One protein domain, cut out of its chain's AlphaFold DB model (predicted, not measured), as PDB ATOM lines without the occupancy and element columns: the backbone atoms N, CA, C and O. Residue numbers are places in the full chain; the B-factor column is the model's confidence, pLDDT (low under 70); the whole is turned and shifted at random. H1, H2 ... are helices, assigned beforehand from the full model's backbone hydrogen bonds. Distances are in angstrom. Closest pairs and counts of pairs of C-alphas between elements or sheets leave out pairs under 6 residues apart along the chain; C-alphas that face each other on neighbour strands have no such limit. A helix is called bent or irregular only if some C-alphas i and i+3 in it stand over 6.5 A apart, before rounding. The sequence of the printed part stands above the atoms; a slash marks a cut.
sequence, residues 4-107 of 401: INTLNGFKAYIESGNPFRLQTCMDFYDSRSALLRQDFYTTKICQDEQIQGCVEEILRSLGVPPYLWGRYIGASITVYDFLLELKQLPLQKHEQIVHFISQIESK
ATOM      1  N   ILE A   4     137.310 150.597 182.983       96.00
ATOM      2  CA  ILE A   4     138.149 151.441 182.121       96.00
ATOM      3  C   ILE A   4     139.441 151.854 182.836       96.00
ATOM      4  O   ILE A   4     140.523 151.758 182.263       96.00
ATOM      5  N   ASN A   5     139.368 152.260 184.108       95.75
ATOM      6  CA  ASN A   5     140.564 152.618 184.877       95.75
ATOM      7  C   ASN A   5     141.483 151.410 185.065       95.75
ATOM      8  O   ASN A   5     142.701 151.553 184.988       95.75
ATOM      9  N   THR A   6     140.905 150.227 185.273       96.50
ATOM     10  CA  THR A   6     141.666 148.985 185.423       96.50
ATOM     11  C   THR A   6     142.330 148.573 184.110       96.50
ATOM     12  O   THR A   6     143.509 148.226 184.115       96.50
ATOM     13  N   LEU A   7     141.630 148.693 182.976       96.75
ATOM     14  CA  LEU A   7     142.187 148.452 181.640       96.75
ATOM     15  C   LEU A   7     143.294 149.456 181.293       96.75
ATOM     16  O   LEU A   7     144.347 149.059 180.799       96.75
ATOM     17  N   ASN A   8     143.128 150.730 181.645       96.75
ATOM     18  CA  ASN A   8     144.179 151.740 181.509       96.75
ATOM     19  C   ASN A   8     145.381 151.458 182.423       96.75
ATOM     20  O   ASN A   8     146.532 151.636 182.021       96.75
ATOM     21  N   GLY A   9     145.135 150.971 183.643       95.88
ATOM     22  CA  GLY A   9     146.179 150.478 184.541       95.88
ATOM     23  C   GLY A   9     146.942 149.297 183.940       95.88
ATOM     24  O   GLY A   9     148.169 149.250 184.029       95.88
ATOM     25  N   PHE A  10     146.238 148.384 183.268       96.88
ATOM     26  CA  PHE A  10     146.830 147.248 182.567       96.88
ATOM     27  C   PHE A  10     147.642 147.672 181.339       96.88
ATOM     28  O   PHE A  10     148.766 147.207 181.163       96.88
ATOM     29  N   LYS A  11     147.141 148.616 180.536       96.12
ATOM     30  CA  LYS A  11     147.897 149.229 179.435       96.12
ATOM     31  C   LYS A  11     149.205 149.845 179.938       96.12
ATOM     32  O   LYS A  11     150.274 149.533 179.420       96.12
ATOM     33  N   ALA A  12     149.136 150.656 180.996       96.06
ATOM     34  CA  ALA A  12     150.323 151.252 181.603       96.06
ATOM     35  C   ALA A  12     151.310 150.182 182.101       96.06
ATOM     36  O   ALA A  12     152.522 150.363 181.983       96.06
ATOM     37  N   TYR A  13     150.812 149.054 182.614       96.38
ATOM     38  CA  TYR A  13     151.645 147.920 183.015       96.38
ATOM     39  C   TYR A  13     152.327 147.237 181.817       96.38
ATOM     40  O   TYR A  13     153.522 146.959 181.877       96.38
ATOM     41  N   ILE A  14     151.614 147.037 180.706       95.12
ATOM     42  CA  ILE A  14     152.164 146.504 179.446       95.12
ATOM     43  C   ILE A  14     153.269 147.410 178.885       95.12
ATOM     44  O   ILE A  14     154.235 146.916 178.302       95.12
ATOM     45  N   GLU A  15     153.116 148.727 178.993       94.44
ATOM     46  CA  GLU A  15     154.051 149.707 178.427       94.44
ATOM     47  C   GLU A  15     155.279 149.933 179.308       94.44
ATOM     48  O   GLU A  15     156.398 149.954 178.804       94.44
ATOM     49  N   SER A  16     155.077 150.084 180.619       93.44
ATOM     50  CA  SER A  16     156.144 150.439 181.565       93.44
ATOM     51  C   SER A  16     156.789 149.243 182.268       93.44
ATOM     52  O   SER A  16     157.839 149.398 182.885       93.44
ATOM     53  N   GLY A  17     156.145 148.072 182.254       92.50
ATOM     54  CA  GLY A  17     156.534 146.917 183.067       92.50
ATOM     55  C   GLY A  17     156.277 147.083 184.572       92.50
ATOM     56  O   GLY A  17     156.548 146.158 185.331       92.50
ATOM     57  N   ASN A  18     155.742 148.224 185.031       92.94
ATOM     58  CA  ASN A  18     155.497 148.487 186.450       92.94
ATOM     59  C   ASN A  18     154.046 148.131 186.853       92.94
ATOM     60  O   ASN A  18     153.105 148.763 186.361       92.94
ATOM     61  N   PRO A  19     153.830 147.160 187.764       93.62
ATOM     62  CA  PRO A  19     152.491 146.703 188.138       93.62
ATOM     63  C   PRO A  19     151.749 147.652 189.089       93.62
ATOM     64  O   PRO A  19     150.560 147.449 189.318       93.62
ATOM     65  N   PHE A  20     152.392 148.687 189.639       95.00
ATOM     66  CA  PHE A  20     151.841 149.510 190.723       95.00
ATOM     67  C   PHE A  20     150.468 150.124 190.400       95.00
ATOM     68  O   PHE A  20     149.539 150.064 191.209       95.00
ATOM     69  N   ARG A  21     150.306 150.681 189.191       93.44
ATOM     70  CA  ARG A  21     149.025 151.264 188.755       93.44
ATOM     71  C   ARG A  21     147.934 150.210 188.620       93.44
ATOM     72  O   ARG A  21     146.809 150.449 189.050       93.44
ATOM     73  N   LEU A  22     148.272 149.057 188.045       95.56
ATOM     74  CA  LEU A  22     147.344 147.940 187.913       95.56
ATOM     75  C   LEU A  22     146.922 147.424 189.288       95.56
ATOM     76  O   LEU A  22     145.734 147.259 189.532       95.56
ATOM     77  N   GLN A  23     147.878 147.242 190.197       94.62
ATOM     78  CA  GLN A  23     147.628 146.764 191.550       94.62
ATOM     79  C   GLN A  23     146.719 147.721 192.322       94.62
ATOM     80  O   GLN A  23     145.705 147.290 192.851       94.62
ATOM     81  N   THR A  24     146.979 149.030 192.254       93.69
ATOM     82  CA  THR A  24     146.106 150.050 192.862       93.69
ATOM     83  C   THR A  24     144.670 149.968 192.323       93.69
ATOM     84  O   THR A  24     143.705 150.089 193.077       93.69
ATOM     85  N   CYS A  25     144.507 149.736 191.014       94.00
ATOM     86  CA  CYS A  25     143.183 149.525 190.421       94.00
ATOM     87  C   CYS A  25     142.559 148.198 190.876       94.00
ATOM     88  O   CYS A  25     141.347 148.125 191.061       94.00
ATOM     89  N   MET A  26     143.367 147.159 191.077       94.38
ATOM     90  CA  MET A  26     142.908 145.846 191.514       94.38
ATOM     91  C   MET A  26     142.545 145.799 193.003       94.38
ATOM     92  O   MET A  26     141.648 145.045 193.385       94.38
ATOM     93  N   ASP A  27     143.169 146.614 193.848       93.00
ATOM     94  CA  ASP A  27     142.869 146.720 195.285       93.00
ATOM     95  C   ASP A  27     141.470 147.299 195.538       93.00
ATOM     96  O   ASP A  27     140.782 146.919 196.488       93.00
ATOM     97  N   PHE A  28     140.960 148.121 194.616       90.69
ATOM     98  CA  PHE A  28     139.564 148.569 194.632       90.69
ATOM     99  C   PHE A  28     138.567 147.396 194.676       90.69
ATOM    100  O   PHE A  28     137.514 147.497 195.316       90.69
ATOM    101  N   TYR A  29     138.900 146.272 194.037       92.69
ATOM    102  CA  TYR A  29     138.031 145.098 193.991       92.69
ATOM    103  C   TYR A  29     138.074 144.237 195.261       92.69
ATOM    104  O   TYR A  29     137.172 143.418 195.443       92.69
ATOM    105  N   ASP A  30     139.015 144.452 196.190       86.94
ATOM    106  CA  ASP A  30     139.096 143.658 197.431       86.94
ATOM    107  C   ASP A  30     137.874 143.842 198.333       86.94
ATOM    108  O   ASP A  30     137.386 142.900 198.963       86.94
ATOM    109  N   SER A  31     137.330 145.058 198.346       78.94
ATOM    110  CA  SER A  31     136.104 145.395 199.076       78.94
ATOM    111  C   SER A  31     134.832 145.215 198.237       78.94
ATOM    112  O   SER A  31     133.722 145.340 198.757       78.94
ATOM    113  N   ARG A  32     134.968 144.928 196.934       85.06
ATOM    114  CA  ARG A  32     133.894 145.009 195.927       85.06
ATOM    115  C   ARG A  32     133.941 143.853 194.925       85.06
ATOM    116  O   ARG A  32     133.813 144.041 193.719       85.06
ATOM    117  N   SER A  33     134.063 142.634 195.424       82.00
ATOM    118  CA  SER A  33     134.173 141.417 194.608       82.00
ATOM    119  C   SER A  33     132.992 141.171 193.652       82.00
ATOM    120  O   SER A  33     133.173 140.594 192.584       82.00
ATOM    121  N   ALA A  34     131.788 141.655 193.977       78.62
ATOM    122  CA  ALA A  34     130.651 141.617 193.053       78.62
ATOM    123  C   ALA A  34     130.896 142.452 191.784       78.62
ATOM    124  O   ALA A  34     130.579 142.002 190.685       78.62
ATOM    125  N   LEU A  35     131.514 143.630 191.935       89.25
ATOM    126  CA  LEU A  35     131.890 144.483 190.809       89.25
ATOM    127  C   LEU A  35     133.012 143.850 189.984       89.25
ATOM    128  O   LEU A  35     132.978 143.969 188.772       89.25
ATOM    129  N   LEU A  36     133.939 143.103 190.598       93.44
ATOM    130  CA  LEU A  36     134.944 142.330 189.851       93.44
ATOM    131  C   LEU A  36     134.268 141.333 188.898       93.44
ATOM    132  O   LEU A  36     134.633 141.236 187.730       93.44
ATOM    133  N   ARG A  37     133.257 140.603 189.387       89.31
ATOM    134  CA  ARG A  37     132.536 139.617 188.571       89.31
ATOM    135  C   ARG A  37     131.714 140.272 187.465       89.31
ATOM    136  O   ARG A  37     131.701 139.777 186.342       89.31
ATOM    137  N   GLN A  38     131.047 141.377 187.782       91.56
ATOM    138  CA  GLN A  38     130.316 142.157 186.792       91.56
ATOM    139  C   GLN A  38     131.270 142.671 185.707       91.56
ATOM    140  O   GLN A  38     131.093 142.335 184.542       91.56
ATOM    141  N   ASP A  39     132.315 143.393 186.103       94.31
ATOM    142  CA  ASP A  39     133.261 144.034 185.195       94.31
ATOM    143  C   ASP A  39     133.983 143.009 184.309       94.31
ATOM    144  O   ASP A  39     133.997 143.148 183.092       94.31
ATOM    145  N   PHE A  40     134.551 141.945 184.880       95.56
ATOM    146  CA  PHE A  40     135.397 141.036 184.103       95.56
ATOM    147  C   PHE A  40     134.638 139.885 183.442       95.56
ATOM    148  O   PHE A  40     134.960 139.524 182.315       95.56
ATOM    149  N   TYR A  41     133.631 139.318 184.111       93.44
ATOM    150  CA  TYR A  41     132.962 138.090 183.659       93.44
ATOM    151  C   TYR A  41     131.574 138.323 183.056       93.44
ATOM    152  O   TYR A  41     130.971 137.379 182.556       93.44
ATOM    153  N   THR A  42     131.028 139.542 183.135       91.75
ATOM    154  CA  THR A  42     129.676 139.842 182.629       91.75
ATOM    155  C   THR A  42     129.692 140.936 181.570       91.75
ATOM    156  O   THR A  42     129.008 140.807 180.556       91.75
ATOM    157  N   THR A  43     130.475 141.997 181.776       93.69
ATOM    158  CA  THR A  43     130.579 143.108 180.829       93.69
ATOM    159  C   THR A  43     131.213 142.636 179.527       93.69
ATOM    160  O   THR A  43     132.319 142.088 179.504       93.69
ATOM    161  N   LYS A  44     130.489 142.855 178.429       94.38
ATOM    162  CA  LYS A  44     130.916 142.492 177.079       94.38
ATOM    163  C   LYS A  44     131.574 143.682 176.402       94.38
ATOM    164  O   LYS A  44     131.035 144.785 176.450       94.38
ATOM    165  N   ILE A  45     132.691 143.450 175.718       93.31
ATOM    166  CA  ILE A  45     133.459 144.518 175.054       93.31
ATOM    167  C   ILE A  45     132.604 145.231 173.995       93.31
ATOM    168  O   ILE A  45     132.600 146.454 173.922       93.31
ATOM    169  N   CYS A  46     131.787 144.491 173.241       91.56
ATOM    170  CA  CYS A  46     130.951 145.049 172.176       91.56
ATOM    171  C   CYS A  46     129.840 146.012 172.652       91.56
ATOM    172  O   CYS A  46     129.195 146.641 171.820       91.56
ATOM    173  N   GLN A  47     129.560 146.098 173.958       91.75
ATOM    174  CA  GLN A  47     128.448 146.897 174.493       91.75
ATOM    175  C   GLN A  47     128.829 148.339 174.849       91.75
ATOM    176  O   GLN A  47     127.934 149.167 174.990       91.75
ATOM    177  N   ASP A  48     130.120 148.639 175.011       93.56
ATOM    178  CA  ASP A  48     130.595 149.941 175.488       93.56
ATOM    179  C   ASP A  48     131.769 150.435 174.631       93.56
ATOM    180  O   ASP A  48     132.850 149.838 174.629       93.56
ATOM    181  N   GLU A  49     131.564 151.543 173.916       94.69
ATOM    182  CA  GLU A  49     132.571 152.165 173.045       94.69
ATOM    183  C   GLU A  49     133.844 152.572 173.804       94.69
ATOM    184  O   GLU A  49     134.945 152.506 173.256       94.69
ATOM    185  N   GLN A  50     133.740 152.944 175.083       95.62
ATOM    186  CA  GLN A  50     134.908 153.324 175.882       95.62
ATOM    187  C   GLN A  50     135.772 152.107 176.222       95.62
ATOM    188  O   GLN A  50     137.005 152.190 176.219       95.62
ATOM    189  N   ILE A  51     135.135 150.962 176.490       95.50
ATOM    190  CA  ILE A  51     135.835 149.692 176.715       95.50
ATOM    191  C   ILE A  51     136.504 149.236 175.416       95.50
ATOM    192  O   ILE A  51     137.663 148.825 175.458       95.50
ATOM    193  N   GLN A  52     135.829 149.376 174.270       96.38
ATOM    194  CA  GLN A  52     136.414 149.085 172.954       96.38
ATOM    195  C   GLN A  52     137.662 149.926 172.692       96.38
ATOM    196  O   GLN A  52     138.707 149.362 172.373       96.38
ATOM    197  N   GLY A  53     137.596 151.241 172.926       96.44
ATOM    198  CA  GLY A  53     138.751 152.128 172.778       96.44
ATOM    199  C   GLY A  53     139.934 151.709 173.659       96.44
ATOM    200  O   GLY A  53     141.070 151.647 173.193       96.44
ATOM    201  N   CYS A  54     139.682 151.318 174.912       96.19
ATOM    202  CA  CYS A  54     140.741 150.808 175.792       96.19
ATOM    203  C   CYS A  54     141.336 149.483 175.288       96.19
ATOM    204  O   CYS A  54     142.548 149.275 175.359       96.19
ATOM    205  N   VAL A  55     140.496 148.578 174.779       96.75
ATOM    206  CA  VAL A  55     140.921 147.284 174.225       96.75
ATOM    207  C   VAL A  55     141.763 147.475 172.962       96.75
ATOM    208  O   VAL A  55     142.803 146.829 172.830       96.75
ATOM    209  N   GLU A  56     141.383 148.395 172.072       97.00
ATOM    210  CA  GLU A  56     142.175 148.775 170.895       97.00
ATOM    211  C   GLU A  56     143.567 149.276 171.274       97.00
ATOM    212  O   GLU A  56     144.571 148.870 170.682       97.00
ATOM    213  N   GLU A  57     143.647 150.139 172.285       96.94
ATOM    214  CA  GLU A  57     144.923 150.648 172.774       96.94
ATOM    215  C   GLU A  57     145.794 149.535 173.365       96.94
ATOM    216  O   GLU A  57     146.989 149.487 173.080       96.94
ATOM    217  N   ILE A  58     145.207 148.608 174.127       96.25
ATOM    218  CA  ILE A  58     145.917 147.437 174.658       96.25
ATOM    219  C   ILE A  58     146.450 146.561 173.515       96.25
ATOM    220  O   ILE A  58     147.627 146.195 173.523       96.25
ATOM    221  N   LEU A  59     145.618 146.250 172.514       95.94
ATOM    222  CA  LEU A  59     146.010 145.462 171.340       95.94
ATOM    223  C   LEU A  59     147.157 146.128 170.573       95.94
ATOM    224  O   LEU A  59     148.117 145.457 170.182       95.94
ATOM    225  N   ARG A  60     147.102 147.456 170.416       96.44
ATOM    226  CA  ARG A  60     148.166 148.254 169.800       96.44
ATOM    227  C   ARG A  60     149.466 148.189 170.607       96.44
ATOM    228  O   ARG A  60     150.513 147.923 170.022       96.44
ATOM    229  N   SER A  61     149.417 148.361 171.930       94.75
ATOM    230  CA  SER A  61     150.600 148.317 172.812       94.75
ATOM    231  C   SER A  61     151.218 146.913 172.953       94.75
ATOM    232  O   SER A  61     152.375 146.776 173.376       94.75
ATOM    233  N   LEU A  62     150.468 145.870 172.585       93.50
ATOM    234  CA  LEU A  62     150.933 144.485 172.457       93.50
ATOM    235  C   LEU A  62     151.484 144.154 171.059       93.50
ATOM    236  O   LEU A  62     152.073 143.089 170.885       93.50
ATOM    237  N   GLY A  63     151.321 145.043 170.074       94.88
ATOM    238  CA  GLY A  63     151.748 144.808 168.693       94.88
ATOM    239  C   GLY A  63     150.849 143.836 167.925       94.88
ATOM    240  O   GLY A  63     151.302 143.225 166.958       94.88
ATOM    241  N   VAL A  64     149.585 143.668 168.336       93.50
ATOM    242  CA  VAL A  64     148.633 142.798 167.633       93.50
ATOM    243  C   VAL A  64     148.198 143.472 166.326       93.50
ATOM    244  O   VAL A  64     147.708 144.605 166.366       93.50
ATOM    245  N   PRO A  65     148.320 142.807 165.165       93.00
ATOM    246  CA  PRO A  65     147.948 143.402 163.886       93.00
ATOM    247  C   PRO A  65     146.457 143.789 163.792       93.00
ATOM    248  O   PRO A  65     145.609 142.992 164.203       93.00
ATOM    249  N   PRO A  66     146.106 144.942 163.178       93.75
ATOM    250  CA  PRO A  66     144.724 145.432 163.084       93.75
ATOM    251  C   PRO A  66     143.724 144.462 162.452       93.75
ATOM    252  O   PRO A  66     142.555 144.443 162.823       93.75
ATOM    253  N   TYR A  67     144.175 143.606 161.530       91.69
ATOM    254  CA  TYR A  67     143.303 142.628 160.873       91.69
ATOM    255  C   TYR A  67     142.751 141.556 161.832       91.69
ATOM    256  O   TYR A  67     141.761 140.908 161.507       91.69
ATOM    257  N   LEU A  68     143.349 141.377 163.019       90.62
ATOM    258  CA  LEU A  68     142.851 140.466 164.059       90.62
ATOM    259  C   LEU A  68     141.895 141.144 165.048       90.62
ATOM    260  O   LEU A  68     141.245 140.459 165.835       90.62
ATOM    261  N   TRP A  69     141.782 142.476 165.027       93.06
ATOM    262  CA  TRP A  69     141.049 143.227 166.051       93.06
ATOM    263  C   TRP A  69     139.541 142.970 166.020       93.06
ATOM    264  O   TRP A  69     138.895 142.977 167.067       93.06
ATOM    265  N   GLY A  70     138.988 142.661 164.841       89.19
ATOM    266  CA  GLY A  70     137.565 142.359 164.674       89.19
ATOM    267  C   GLY A  70     137.078 141.210 165.564       89.19
ATOM    268  O   GLY A  70     135.941 141.245 166.031       89.19
ATOM    269  N   ARG A  71     137.956 140.244 165.883       90.50
ATOM    270  CA  ARG A  71     137.654 139.142 166.808       90.50
ATOM    271  C   ARG A  71     137.416 139.618 168.241       90.50
ATOM    272  O   ARG A  71     136.638 138.995 168.949       90.50
ATOM    273  N   TYR A  72     138.066 140.695 168.668       90.56
ATOM    274  CA  TYR A  72     138.015 141.160 170.054       90.56
ATOM    275  C   TYR A  72     136.989 142.272 170.268       90.56
ATOM    276  O   TYR A  72     136.292 142.283 171.276       90.56
ATOM    277  N   ILE A  73     136.882 143.193 169.308       90.81
ATOM    278  CA  ILE A  73     136.038 144.392 169.421       90.81
ATOM    279  C   ILE A  73     134.601 144.091 168.980       90.81
ATOM    280  O   ILE A  73     133.646 144.520 169.624       90.81
ATOM    281  N   GLY A  74     134.444 143.323 167.896       81.44
ATOM    282  CA  GLY A  74     133.139 143.012 167.306       81.44
ATOM    283  C   GLY A  74     132.447 141.788 167.909       81.44
ATOM    284  O   GLY A  74     131.244 141.612 167.722       81.44
ATOM    285  N   ALA A  75     133.177 140.931 168.628       84.44
ATOM    286  CA  ALA A  75     132.603 139.731 169.224       84.44
ATOM    287  C   ALA A  75     131.960 140.015 170.588       84.44
ATOM    288  O   ALA A  75     132.391 140.871 171.358       84.44
ATOM    289  N   SER A  76     130.945 139.219 170.922       90.31
ATOM    290  CA  SER A  76     130.231 139.274 172.204       90.31
ATOM    291  C   SER A  76     131.021 138.613 173.348       90.31
ATOM    292  O   SER A  76     130.453 137.845 174.125       90.31
ATOM    293  N   ILE A  77     132.330 138.871 173.422       94.00
ATOM    294  CA  ILE A  77     133.237 138.310 174.430       94.00
ATOM    295  C   ILE A  77     133.317 139.211 175.664       94.00
ATOM    296  O   ILE A  77     133.163 140.437 175.577       94.00
ATOM    297  N   THR A  78     133.543 138.600 176.826       96.44
ATOM    298  CA  THR A  78     133.762 139.340 178.072       96.44
ATOM    299  C   THR A  78     135.195 139.854 178.156       96.44
ATOM    300  O   THR A  78     136.086 139.392 177.439       96.44
ATOM    301  N   VAL A  79     135.444 140.807 179.056       96.25
ATOM    302  CA  VAL A  79     136.805 141.316 179.288       96.25
ATOM    303  C   VAL A  79     137.742 140.211 179.783       96.25
ATOM    304  O   VAL A  79     138.908 140.176 179.399       96.25
ATOM    305  N   TYR A  80     137.244 139.271 180.584       96.50
ATOM    306  CA  TYR A  80     138.017 138.112 181.019       96.50
ATOM    307  C   TYR A  80     138.339 137.153 179.866       96.50
ATOM    308  O   TYR A  80     139.492 136.744 179.725       96.50
ATOM    309  N   ASP A  81     137.360 136.843 179.009       94.88
ATOM    310  CA  ASP A  81     137.575 135.977 177.839       94.88
ATOM    311  C   ASP A  81     138.600 136.587 176.881       94.88
ATOM    312  O   ASP A  81     139.490 135.895 176.393       94.88
ATOM    313  N   PHE A  82     138.542 137.905 176.681       96.44
ATOM    314  CA  PHE A  82     139.551 138.648 175.932       96.44
ATOM    315  C   PHE A  82     140.965 138.451 176.496       96.44
ATOM    316  O   PHE A  82     141.891 138.146 175.745       96.44
ATOM    317  N   LEU A  83     141.144 138.578 177.815       96.06
ATOM    318  CA  LEU A  83     142.445 138.362 178.455       96.06
ATOM    319  C   LEU A  83     142.920 136.909 178.301       96.06
ATOM    320  O   LEU A  83     144.103 136.672 178.048       96.06
ATOM    321  N   LEU A  84     142.011 135.935 178.404       94.31
ATOM    322  CA  LEU A  84     142.321 134.523 178.169       94.31
ATOM    323  C   LEU A  84     142.739 134.246 176.721       94.31
ATOM    324  O   LEU A  84     143.677 133.482 176.507       94.31
ATOM    325  N   GLU A  85     142.090 134.862 175.734       93.88
ATOM    326  CA  GLU A  85     142.498 134.724 174.333       93.88
ATOM    327  C   GLU A  85     143.851 135.397 174.071       93.88
ATOM    328  O   GLU A  85     144.698 134.819 173.389       93.88
ATOM    329  N   LEU A  86     144.110 136.567 174.668       92.31
ATOM    330  CA  LEU A  86     145.422 137.221 174.596       92.31
ATOM    331  C   LEU A  86     146.543 136.341 175.155       92.31
ATOM    332  O   LEU A  86     147.644 136.327 174.610       92.31
ATOM    333  N   LYS A  87     146.264 135.582 176.221       92.31
ATOM    334  CA  LYS A  87     147.210 134.625 176.809       92.31
ATOM    335  C   LYS A  87     147.621 133.529 175.816       92.31
ATOM    336  O   LYS A  87     148.711 132.991 175.946       92.31
ATOM    337  N   GLN A  88     146.779 133.172 174.847       88.94
ATOM    338  CA  GLN A  88     147.079 132.105 173.882       88.94
ATOM    339  C   GLN A  88     147.936 132.582 172.703       88.94
ATOM    340  O   GLN A  88     148.484 131.755 171.972       88.94
ATOM    341  N   LEU A  89     148.061 133.895 172.501       87.50
ATOM    342  CA  LEU A  89     148.877 134.443 171.427       87.50
ATOM    343  C   LEU A  89     150.369 134.403 171.804       87.50
ATOM    344  O   LEU A  89     150.724 134.762 172.929       87.50
ATOM    345  N   PRO A  90     151.269 134.037 170.871       83.00
ATOM    346  CA  PRO A  90     152.714 134.045 171.092       83.00
ATOM    347  C   PRO A  90     153.257 135.487 171.086       83.00
ATOM    348  O   PRO A  90     153.898 135.934 170.137       83.00
ATOM    349  N   LEU A  91     152.958 136.241 172.143       82.62
ATOM    350  CA  LEU A  91     153.360 137.636 172.338       82.62
ATOM    351  C   LEU A  91     154.569 137.717 173.281       82.62
ATOM    352  O   LEU A  91     154.653 136.978 174.257       82.62
ATOM    353  N   GLN A  92     155.475 138.677 173.055       76.38
ATOM    354  CA  GLN A  92     156.636 138.898 173.938       76.38
ATOM    355  C   GLN A  92     156.246 139.300 175.374       76.38
ATOM    356  O   GLN A  92     157.017 139.090 176.303       76.38
ATOM    357  N   LYS A  93     155.046 139.859 175.573       81.00
ATOM    358  CA  LYS A  93     154.554 140.378 176.864       81.00
ATOM    359  C   LYS A  93     153.620 139.402 177.587       81.00
ATOM    360  O   LYS A  93     152.588 139.777 178.146       81.00
ATOM    361  N   HIS A  94     153.954 138.119 177.511       84.06
ATOM    362  CA  HIS A  94     153.103 137.052 178.023       84.06
ATOM    363  C   HIS A  94     152.982 137.081 179.557       84.06
ATOM    364  O   HIS A  94     151.889 136.893 180.093       84.06
ATOM    365  N   GLU A  95     154.068 137.399 180.267       89.88
ATOM    366  CA  GLU A  95     154.099 137.427 181.735       89.88
ATOM    367  C   GLU A  95     153.145 138.470 182.332       89.88
ATOM    368  O   GLU A  95     152.462 138.186 183.317       89.88
ATOM    369  N   GLN A  96     153.024 139.652 181.718       93.31
ATOM    370  CA  GLN A  96     152.129 140.710 182.196       93.31
ATOM    371  C   GLN A  96     150.658 140.288 182.103       93.31
ATOM    372  O   GLN A  96     149.881 140.535 183.028       93.31
ATOM    373  N   ILE A  97     150.283 139.627 181.002       93.44
ATOM    374  CA  ILE A  97     148.929 139.106 180.779       93.44
ATOM    375  C   ILE A  97     148.620 138.010 181.805       93.44
ATOM    376  O   ILE A  97     147.582 138.054 182.466       93.44
ATOM    377  N   VAL A  98     149.541 137.058 181.993       93.62
ATOM    378  CA  VAL A  98     149.385 135.966 182.970       93.62
ATOM    379  C   VAL A  98     149.255 136.513 184.389       93.62
ATOM    380  O   VAL A  98     148.367 136.088 185.131       93.62
ATOM    381  N   HIS A  99     150.085 137.491 184.753       95.19
ATOM    382  CA  HIS A  99     150.018 138.147 186.053       95.19
ATOM    383  C   HIS A  99     148.654 138.813 186.272       95.19
ATOM    384  O   HIS A  99     148.027 138.590 187.308       95.19
ATOM    385  N   PHE A 100     148.142 139.560 185.291       95.69
ATOM    386  CA  PHE A 100     146.844 140.217 185.425       95.69
ATOM    387  C   PHE A 100     145.690 139.215 185.583       95.69
ATOM    388  O   PHE A 100     144.882 139.352 186.503       95.69
ATOM    389  N   ILE A 101     145.663 138.156 184.767       95.56
ATOM    390  CA  ILE A 101     144.665 137.080 184.883       95.56
ATOM    391  C   ILE A 101     144.729 136.435 186.271       95.56
ATOM    392  O   ILE A 101     143.696 136.253 186.912       95.56
ATOM    393  N   SER A 102     145.933 136.164 186.786       95.00
ATOM    394  CA  SER A 102     146.101 135.570 188.118       95.00
ATOM    395  C   SER A 102     145.563 136.463 189.248       95.00
ATOM    396  O   SER A 102     145.004 135.961 190.228       95.00
ATOM    397  N   GLN A 103     145.653 137.792 189.108       93.75
ATOM    398  CA  GLN A 103     145.055 138.720 190.069       93.75
ATOM    399  C   GLN A 103     143.525 138.672 190.029       93.75
ATOM    400  O   GLN A 103     142.891 138.673 191.084       93.75
ATOM    401  N   ILE A 104     142.925 138.577 188.841       93.69
ATOM    402  CA  ILE A 104     141.469 138.430 188.698       93.69
ATOM    403  C   ILE A 104     141.013 137.098 189.320       93.69
ATOM    404  O   ILE A 104     140.108 137.079 190.157       93.69
ATOM    405  N   GLU A 105     141.682 135.991 188.984       92.81
ATOM    406  CA  GLU A 105     141.338 134.656 189.486       92.81
ATOM    407  C   GLU A 105     141.505 134.531 191.008       92.81
ATOM    408  O   GLU A 105     140.646 133.959 191.682       92.81
ATOM    409  N   SER A 106     142.595 135.059 191.573       91.38
ATOM    410  CA  SER A 106     142.852 134.990 193.019       91.38
ATOM    411  C   SER A 106     141.791 135.743 193.825       91.38
ATOM    412  O   SER A 106     141.275 135.206 194.811       91.38
ATOM    413  N   LYS A 107     141.391 136.935 193.364       88.50
ATOM    414  CA  LYS A 107     140.327 137.727 193.997       88.50
ATOM    415  C   LYS A 107     138.951 137.069 193.831       88.50
ATOM    416  O   LYS A 107     138.148 137.090 194.770       88.50
TER     417      LYS A 107
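Overview. This is residues 4 to 107 of the 401 residues of an uncharacterized protein of Legionella londiniensis (UniProt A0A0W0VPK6). The longest helix, H7, makes a hairpin with H6, and this pair forms one layer of helices facing a second layer in which H2, H1 and H4 lie side by side, with H1 in the middle. H3 runs along one side of the two layers, while the short H5 and the link from H4 to H5 make the end of the longest axis away from H2. The printed part has 104 residues with seven named helices, H1 to H7 in order along the chain, and no named strand: the class is all helix. It is compact, with a radius of gyration of the C-alphas of 12.7 A and spans of 39 by 29 by 21 A.

Along the chain. H7, residues 94 to 107, measures 20.5 A from its first to its last C-alpha and ends at C-alpha 107, (140.327, 137.727, 193.997). Before it, H6 spans residues 79 to 88, 14.8 A. H1, residues 4 to 16, begins at C-alpha 4, (138.149, 151.441, 182.121), and measures 18.0 A. H2 spans residues 20 to 31, 18.3 A; it is neither bent nor irregular, but only just: C-alphas 28 and 31 are 6.5 A apart. H4, residues 49 to 61, begins at C-alpha 49, (132.571, 152.165, 173.045), and measures 18.4 A. H3, residues 33 to 41, and H5, residues 70 to 73, are shorter, 11.5 A and 5.4 A.

Arrangement. H7 and H1 are the hubs, touching 3 other helices each. H6 and H7 form a helical hairpin; they touch, the closest C-alphas being those of Lys 87 and Ile 97, 6.2 A apart, at a steep tilt of 39 degrees, opposite ways. H1, H2 and H7 form a bundle, a group of helices set together. H7 and H1 only just touch, with 3 pairs of C-alphas within 8 A, the closest Ile 14 and Gln 96 at 6.4 A. H7 and H2 also only just touch, with 3 such pairs, the closest Asp 30 and Lys 107 at 7.0 A. H1 and H2 form a helical hairpin and touch, closest at the C-alphas of Gly 9 and Leu 22, 4.4 A. H1 and H4 touch at a shallow tilt of 9 degrees, the same way, closest at the C-alphas of Lys 11 and Ile 58, 5.5 A. H3 and H6 touch only at their ends, closest at the C-alphas of Phe 40 and Tyr 80, 5.0 A. H4 touches H5 with residues 52 to 56 alone, closest at the C-alphas of Gln 52 and Ile 73, 5.9 A. H4 and H6 are near each other; H2 and H4, for instance, are apart. Each O i to N i+4 pair is within hydrogen-bond range in H1, H3, H4 and H7, against 4 of 8 in H2 and 5 of 6 in H6; H5 is too short for such a pair.

Size, cuts and confidence. The two C-alphas farthest apart are those of Ser 31 and Tyr 67, 39.0 A. The printed part has no cut and no long link. The mean pLDDT of the printed part is 92.5, and no printed residue is under 70.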